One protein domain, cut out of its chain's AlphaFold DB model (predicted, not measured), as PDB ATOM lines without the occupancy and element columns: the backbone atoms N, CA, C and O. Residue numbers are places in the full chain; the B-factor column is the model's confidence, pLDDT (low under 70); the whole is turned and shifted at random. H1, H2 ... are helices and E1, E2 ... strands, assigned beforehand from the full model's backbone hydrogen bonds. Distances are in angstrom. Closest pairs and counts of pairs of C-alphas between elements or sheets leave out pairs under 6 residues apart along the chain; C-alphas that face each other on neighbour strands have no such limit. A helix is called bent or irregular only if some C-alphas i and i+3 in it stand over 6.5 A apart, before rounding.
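AT A GLANCE: This is residues 4 to 56 of the 58 residues of an uncharacterized protein of marine sediment metagenome (UniProt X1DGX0). A long two-stranded hairpin, E1 and E2, makes one part of a rod; its loop sticks out at one end with residues 18 to 23, and at the other end E2 goes directly into helix H1. After H1 the chain folds back, and a second short helix, H2, runs the opposite way to H1, with no contact to either strand. The printed part has 53 residues, with two named strands and two named helices in the order E1, E2, H1, H2; the sheet has the order E1 - E2 and is antiparallel, and the class is mixed, helices and strands. The whole is extended, with a radius of gyration of the C-alphas of 15.8 A and spans of 48 by 21 by 19 A.

HOW THE PARTS SIT: Strand E1, residues 9 to 14, and strand E2, residues 27 to 33, form a hairpin of antiparallel neighbours, with 158 degrees between their directions. The C-alphas of Arg 9 and Ser 33 face each other at 4.3 A, and those of Trp 14 and Tyr 27 at 5.1 A. N 14 and O 27 are within hydrogen-bond range at 2.8 A, as are N 31 and O 10 at 2.9 A. A tight link with no residues between joins E2 to helix H1, residues 34 to 43. The closest C-alphas of E1 and H1 are those of Arg 9 and Ile 34, 6.6 A apart. Helix H2, residues 48 to 55, only just touches H1, and only at the corner by their link, with 3 pairs of C-alphas within 8 A; the closest are those of Leu 38 and Ile 48, 6.1 A apart. H1 and H2 run opposite ways at a shallow tilt of 14 degrees. H2 is apart from E1 and from E2. In H1 every O i to N i+4 pair is within hydrogen-bond range; in H2 0 of 4 are, but 4 of 5 O i to N i+3 pairs are.

IN THESE COORDINATES: E1 begins at C-alpha 9, (-24.096, 38.988, -6.914), and is 15.3 A long from first to last C-alpha. E2 measures 18.6 A and ends at C-alpha 33, (-20.939, 37.401, -9.404). H1 measures 14.3 A. H2 measures 12.1 A, ends at C-alpha 55, (-30.154, 36.561, -16.407), and is irregular: C-alphas 50 and 53 are 7.6 A apart.

THE WHOLE: The two C-alphas farthest apart are those of Ile 21 and Gly 45, 48.1 A. The link from E1 to E2, residues 15 to 26, is long; the link from H1 to H2 is tight, with 4 residues. The printed part has no cut. Its mean pLDDT is 92.9, and no printed residue is under 70.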
ATOM      1  N   ILE A   4     -30.019  42.005  -6.201       91.44
ATOM      2  CA  ILE A   4     -28.648  41.980  -6.729       91.44
ATOM      3  C   ILE A   4     -27.873  43.109  -6.043       91.44
ATOM      4  O   ILE A   4     -28.400  44.212  -5.902       91.44
ATOM      5  N   ASN A   5     -26.651  42.843  -5.581       92.38
ATOM      6  CA  ASN A   5     -25.804  43.871  -4.968       92.38
ATOM      7  C   ASN A   5     -24.957  44.634  -6.010       92.38
ATOM      8  O   ASN A   5     -24.959  44.310  -7.196       92.38
ATOM      9  N   LYS A   6     -24.197  45.642  -5.559       92.81
ATOM     10  CA  LYS A   6     -23.337  46.459  -6.436       92.81
ATOM     11  C   LYS A   6     -22.239  45.649  -7.146       92.81
ATOM     12  O   LYS A   6     -21.736  46.084  -8.172       92.81
ATOM     13  N   GLU A   7     -21.883  44.482  -6.615       91.00
ATOM     14  CA  GLU A   7     -20.921  43.544  -7.199       91.00
ATOM     15  C   GLU A   7     -21.550  42.565  -8.215       91.00
ATOM     16  O   GLU A   7     -20.873  41.653  -8.692       91.00
ATOM     17  N   GLY A   8     -22.844  42.698  -8.534       89.12
ATOM     18  CA  GLY A   8     -23.537  41.817  -9.481       89.12
ATOM     19  C   GLY A   8     -23.854  40.423  -8.927       89.12
ATOM     20  O   GLY A   8     -24.153  39.503  -9.688       89.12
ATOM     21  N   ARG A   9     -23.786  40.246  -7.604       94.00
ATOM     22  CA  ARG A   9     -24.096  38.988  -6.914       94.00
ATOM     23  C   ARG A   9     -25.569  38.922  -6.576       94.00
ATOM     24  O   ARG A   9     -26.146  39.885  -6.063       94.00
ATOM     25  N   ARG A  10     -26.163  37.754  -6.793       93.50
ATOM     26  CA  ARG A  10     -27.533  37.478  -6.366       93.50
ATOM     27  C   ARG A  10     -27.583  37.266  -4.868       93.50
ATOM     28  O   ARG A  10     -26.743  36.576  -4.293       93.50
ATOM     29  N   ILE A  11     -28.598  37.844  -4.248       95.62
ATOM     30  CA  ILE A  11     -28.848  37.716  -2.822       95.62
ATOM     31  C   ILE A  11     -30.097  36.861  -2.636       95.62
ATOM     32  O   ILE A  11     -31.160  37.139  -3.204       95.62
ATOM     33  N   TYR A  12     -29.975  35.818  -1.826       95.25
ATOM     34  CA  TYR A  12     -31.057  34.907  -1.484       95.25
ATOM     35  C   TYR A  12     -31.318  34.971   0.012       95.25
ATOM     36  O   TYR A  12     -30.385  34.969   0.811       95.25
ATOM     37  N   LEU A  13     -32.597  35.010   0.375       95.81
ATOM     38  CA  LEU A  13     -33.034  34.790   1.742       95.81
ATOM     39  C   LEU A  13     -33.518  33.349   1.833       95.81
ATOM     40  O   LEU A  13     -34.567  33.010   1.283       95.81
ATOM     41  N   TRP A  14     -32.726  32.501   2.470       94.31
ATOM     42  CA  TRP A  14     -33.061  31.105   2.686       94.31
ATOM     43  C   TRP A  14     -33.772  30.958   4.014       94.31
ATOM     44  O   TRP A  14     -33.298  31.428   5.048       94.31
ATOM     45  N   HIS A  15     -34.918  30.292   3.983       91.56
ATOM     46  CA  HIS A  15     -35.594  29.906   5.203       91.56
ATOM     47  C   HIS A  15     -35.097  28.533   5.666       91.56
ATOM     48  O   HIS A  15     -34.954  27.643   4.826       91.56
ATOM     49  N   PRO A  16     -34.861  28.355   6.976       90.88
ATOM     50  CA  PRO A  16     -34.532  27.055   7.544       90.88
ATOM     51  C   PRO A  16     -35.693  26.078   7.349       90.88
ATOM     52  O   PRO A  16     -36.853  26.490   7.220       90.88
ATOM     53  N   TRP A  17     -35.394  24.780   7.346       89.75
ATOM     54  CA  TRP A  17     -36.433  23.757   7.215       89.75
ATOM     55  C   TRP A  17     -37.337  23.706   8.455       89.75
ATOM     56  O   TRP A  17     -38.502  23.340   8.340       89.75
ATOM     57  N   GLU A  18     -36.852  24.140   9.625       90.69
ATOM     58  CA  GLU A  18     -37.631  24.274  10.860       90.69
ATOM     59  C   GLU A  18     -38.603  25.460  10.853       90.69
ATOM     60  O   GLU A  18     -39.229  25.744  11.877       90.69
ATOM     61  N   LYS A  19     -38.756  26.179   9.731       82.31
ATOM     62  CA  LYS A  19     -39.728  27.272   9.617       82.31
ATOM     63  C   LYS A  19     -41.130  26.761   9.967       82.31
ATOM     64  O   LYS A  19     -41.710  25.960   9.242       82.31
ATOM     65  N   GLY A  20     -41.685  27.272  11.065       82.88
ATOM     66  CA  GLY A  20     -42.994  26.862  11.595       82.88
ATOM     67  C   GLY A  20     -42.938  25.793  12.696       82.88
ATOM     68  O   GLY A  20     -43.968  25.506  13.293       82.88
ATOM     69  N   ILE A  21     -41.753  25.250  12.994       92.69
ATOM     70  CA  ILE A  21     -41.482  24.331  14.113       92.69
ATOM     71  C   ILE A  21     -40.711  25.064  15.219       92.69
ATOM     72  O   ILE A  21     -41.052  24.946  16.393       92.69
ATOM     73  N   ALA A  22     -39.701  25.856  14.848       89.75
ATOM     74  CA  ALA A  22     -38.907  26.664  15.768       89.75
ATOM     75  C   ALA A  22     -38.657  28.067  15.199       89.75
ATOM     76  O   ALA A  22     -38.644  28.282  13.984       89.75
ATOM     77  N   LEU A  23     -38.455  29.039  16.094       88.69
ATOM     78  CA  LEU A  23     -38.031  30.385  15.716       88.69
ATOM     79  C   LEU A  23     -36.542  30.354  15.373       88.69
ATOM     80  O   LEU A  23     -35.688  30.458  16.249       88.69
ATOM     81  N   VAL A  24     -36.257  30.183  14.086       90.50
ATOM     82  CA  VAL A  24     -34.903  30.191  13.533       90.50
ATOM     83  C   VAL A  24     -34.814  31.310  12.504       90.50
ATOM     84  O   VAL A  24     -35.698  31.467  11.654       90.50
ATOM     85  N   GLU A  25     -33.759  32.116  12.598       91.56
ATOM     86  CA  GLU A  25     -33.558  33.237  11.686       91.56
ATOM     87  C   GLU A  25     -33.271  32.750  10.256       91.56
ATOM     88  O   GLU A  25     -32.554  31.764  10.057       91.56
ATOM     89  N   PRO A  26     -33.811  33.426   9.228       92.50
ATOM     90  CA  PRO A  26     -33.434  33.165   7.848       92.50
ATOM     91  C   PRO A  26     -31.957  33.488   7.592       92.50
ATOM     92  O   PRO A  26     -31.407  34.446   8.132       92.50
ATOM     93  N   TYR A  27     -31.338  32.740   6.685       94.06
ATOM     94  CA  TYR A  27     -29.953  32.952   6.281       94.06
ATOM     95  C   TYR A  27     -29.871  33.739   4.969       94.06
ATOM     96  O   TYR A  27     -30.502  33.387   3.970       94.06
ATOM     97  N   VAL A  28     -29.057  34.799   4.953       95.81
ATOM     98  CA  VAL A  28     -28.767  35.571   3.737       95.81
ATOM     99  C   VAL A  28     -27.560  34.970   3.027       95.81
ATOM    100  O   VAL A  28     -26.422  35.127   3.469       95.81
ATOM    101  N   TYR A  29     -27.801  34.342   1.881       95.69
ATOM    102  CA  TYR A  29     -26.750  33.845   1.000       95.69
ATOM    103  C   TYR A  29     -26.433  34.865  -0.091       95.69
ATOM    104  O   TYR A  29     -27.335  35.458  -0.690       95.69
ATOM    105  N   LYS A  30     -25.142  35.037  -0.367       95.56
ATOM    106  CA  LYS A  30     -24.633  35.880  -1.449       95.56
ATOM    107  C   LYS A  30     -23.930  34.979  -2.445       95.56
ATOM    108  O   LYS A  30     -22.941  34.344  -2.092       95.56
ATOM    109  N   ASP A  31     -24.451  34.938  -3.657       94.56
ATOM    110  CA  ASP A  31     -23.914  34.089  -4.708       94.56
ATOM    111  C   ASP A  31     -22.612  34.656  -5.298       94.56
ATOM    112  O   ASP A  31     -22.190  35.775  -4.977       94.56
ATOM    113  N   VAL A  32     -21.977  33.898  -6.187       93.81
ATOM    114  CA  VAL A  32     -20.897  34.405  -7.042       93.81
ATOM    115  C   VAL A  32     -21.425  35.485  -7.990       93.81
ATOM    116  O   VAL A  32     -22.609  35.523  -8.333       93.81
ATOM    117  N   SER A  33     -20.552  36.409  -8.399       93.50
ATOM    118  CA  SER A  33     -20.939  37.401  -9.404       93.50
ATOM    119  C   SER A  33     -21.135  36.694 -10.737       93.50
ATOM    120  O   SER A  33     -20.263  35.942 -11.175       93.50
ATOM    121  N   ILE A  34     -22.266  36.951 -11.396       91.50
ATOM    122  CA  ILE A  34     -22.540  36.380 -12.720       91.50
ATOM    123  C   ILE A  34     -21.476  36.853 -13.713       91.50
ATOM    124  O   ILE A  34     -21.030  36.078 -14.551       91.50
ATOM    125  N   TYR A  35     -21.031  38.106 -13.588       91.62
ATOM    126  CA  TYR A  35     -19.978  38.649 -14.436       91.62
ATOM    127  C   TYR A  35     -18.658  37.895 -14.247       91.62
ATOM    128  O   TYR A  35     -18.103  37.402 -15.227       91.62
ATOM    129  N   ASP A  36     -18.195  37.741 -13.001       94.12
ATOM    130  CA  ASP A  36     -16.945  37.027 -12.706       94.12
ATOM    131  C   ASP A  36     -17.005  35.571 -13.192       94.12
ATOM    132  O   ASP A  36     -16.038  35.059 -13.756       94.12
ATOM    133  N   TYR A  37     -18.161  34.922 -13.028       94.38
ATOM    134  CA  TYR A  37     -18.398  33.568 -13.516       94.38
ATOM    135  C   TYR A  37     -18.294  33.477 -15.047       94.38
ATOM    136  O   TYR A  37     -17.575  32.625 -15.563       94.38
ATOM    137  N   LEU A  38     -18.941  34.387 -15.786       94.56
ATOM    138  CA  LEU A  38     -18.863  34.423 -17.252       94.56
ATOM    139  C   LEU A  38     -17.440  34.722 -17.748       94.56
ATOM    140  O   LEU A  38     -17.003  34.133 -18.734       94.56
ATOM    141  N   GLN A  39     -16.692  35.594 -17.063       95.19
ATOM    142  CA  GLN A  39     -15.284  35.850 -17.388       95.19
ATOM    143  C   GLN A  39     -14.417  34.599 -17.202       95.19
ATOM    144  O   GLN A  39     -13.517  34.350 -18.001       95.19
ATOM    145  N   GLU A  40     -14.679  33.797 -16.172       96.69
ATOM    146  CA  GLU A  40     -13.973  32.536 -15.946       96.69
ATOM    147  C   GLU A  40     -14.296  31.488 -17.023       96.69
ATOM    148  O   GLU A  40     -13.388  30.806 -17.497       96.69
ATOM    149  N   LEU A  41     -15.550  31.403 -17.480       96.56
ATOM    150  CA  LEU A  41     -15.928  30.550 -18.616       96.56
ATOM    151  C   LEU A  41     -15.237  30.984 -19.915       96.56
ATOM    152  O   LEU A  41     -14.657  30.155 -20.615       96.56
ATOM    153  N   ALA A  42     -15.211  32.289 -20.197       97.19
ATOM    154  CA  ALA A  42     -14.515  32.825 -21.365       97.19
ATOM    155  C   ALA A  42     -13.014  32.477 -21.349       97.19
ATOM    156  O   ALA A  42     -12.457  32.080 -22.371       97.19
ATOM    157  N   LYS A  43     -12.356  32.552 -20.182       98.12
ATOM    158  CA  LYS A  43     -10.944  32.150 -20.019       98.12
ATOM    159  C   LYS A  43     -10.700  30.670 -20.308       98.12
ATOM    160  O   LYS A  43      -9.607  30.313 -20.735       98.12
ATOM    161  N   ARG A  44     -11.699  29.815 -20.082       97.94
ATOM    162  CA  ARG A  44     -11.651  28.376 -20.389       97.94
ATOM    163  C   ARG A  44     -11.950  28.068 -21.858       97.94
ATOM    164  O   ARG A  44     -11.851  26.913 -22.255       97.94
ATOM    165  N   GLY A  45     -12.260  29.088 -22.662       97.94
ATOM    166  CA  GLY A  45     -12.550  28.961 -24.089       97.94
ATOM    167  C   GLY A  45     -14.021  28.698 -24.406       97.94
ATOM    168  O   GLY A  45     -14.333  28.337 -25.538       97.94
ATOM    169  N   GLU A  46     -14.925  28.867 -23.439       98.00
ATOM    170  CA  GLU A  46     -16.359  28.700 -23.668       98.00
ATOM    171  C   GLU A  46     -17.011  29.954 -24.271       98.00
ATOM    172  O   GLU A  46     -16.573  31.086 -24.050       98.00
ATOM    173  N   ASN A  47     -18.105  29.755 -25.013       96.69
ATOM    174  CA  ASN A  47     -18.897  30.837 -25.589       96.69
ATOM    175  C   ASN A  47     -19.940  31.353 -24.585       96.69
ATOM    176  O   ASN A  47     -20.980  30.732 -24.370       96.69
ATOM    177  N   ILE A  48     -19.696  32.530 -24.005       95.88
ATOM    178  CA  ILE A  48     -20.575  33.122 -22.981       95.88
ATOM    179  C   ILE A  48     -21.997  33.435 -23.476       95.88
ATOM    180  O   ILE A  48     -22.918  33.508 -22.663       95.88
ATOM    181  N   GLU A  49     -22.206  33.591 -24.788       94.69
ATOM    182  CA  GLU A  49     -23.524  33.889 -25.369       94.69
ATOM    183  C   GLU A  49     -24.527  32.746 -25.171       94.69
ATOM    184  O   GLU A  49     -25.735  32.978 -25.060       94.69
ATOM    185  N   GLU A  50     -24.033  31.512 -25.058       96.44
ATOM    186  CA  GLU A  50     -24.854  30.331 -24.770       96.44
ATOM    187  C   GLU A  50     -25.475  30.397 -23.367       96.44
ATOM    188  O   GLU A  50     -26.538  29.828 -23.119       96.44
ATOM    189  N   TYR A  51     -24.874  31.180 -22.468       94.00
ATOM    190  CA  TYR A  51     -25.284  31.324 -21.076       94.00
ATOM    191  C   TYR A  51     -26.167  32.547 -20.813       94.00
ATOM    192  O   TYR A  51     -26.529  32.800 -19.665       94.00
ATOM    193  N   LYS A  52     -26.572  33.314 -21.836       90.38
ATOM    194  CA  LYS A  52     -27.369  34.548 -21.659       90.38
ATOM    195  C   LYS A  52     -28.689  34.343 -20.909       90.38
ATOM    196  O   LYS A  52     -29.194  35.275 -20.282       90.38
ATOM    197  N   SER A  53     -29.243  33.130 -20.959       91.50
ATOM    198  CA  SER A  53     -30.460  32.756 -20.232       91.50
ATOM    199  C   SER A  53     -30.291  32.867 -18.720       91.50
ATOM    200  O   SER A  53     -31.288  33.036 -18.027       91.50
ATOM    201  N   ILE A  54     -29.049  32.859 -18.208       89.50
ATOM    202  CA  ILE A  54     -28.763  32.973 -16.779       89.50
ATOM    203  C   ILE A  54     -29.430  34.202 -16.171       89.50
ATOM    204  O   ILE A  54     -29.866  34.119 -15.035       89.50
ATOM    205  N   TRP A  55     -29.554  35.316 -16.897       84.50
ATOM    206  CA  TRP A  55     -30.154  36.561 -16.407       84.50
ATOM    207  C   TRP A  55     -31.677  36.510 -16.243       84.50
ATOM    208  O   TRP A  55     -32.237  37.374 -15.568       84.50
ATOM    209  N   TYR A  56     -32.336  35.516 -16.831       84.19
ATOM    210  CA  TYR A  56     -33.787  35.413 -16.881       84.19
ATOM    211  C   TYR A  56     -34.289  34.320 -15.933       84.19
ATOM    212  O   TYR A  56     -33.765  33.209 -15.899       84.19
TER     213      TYR A  56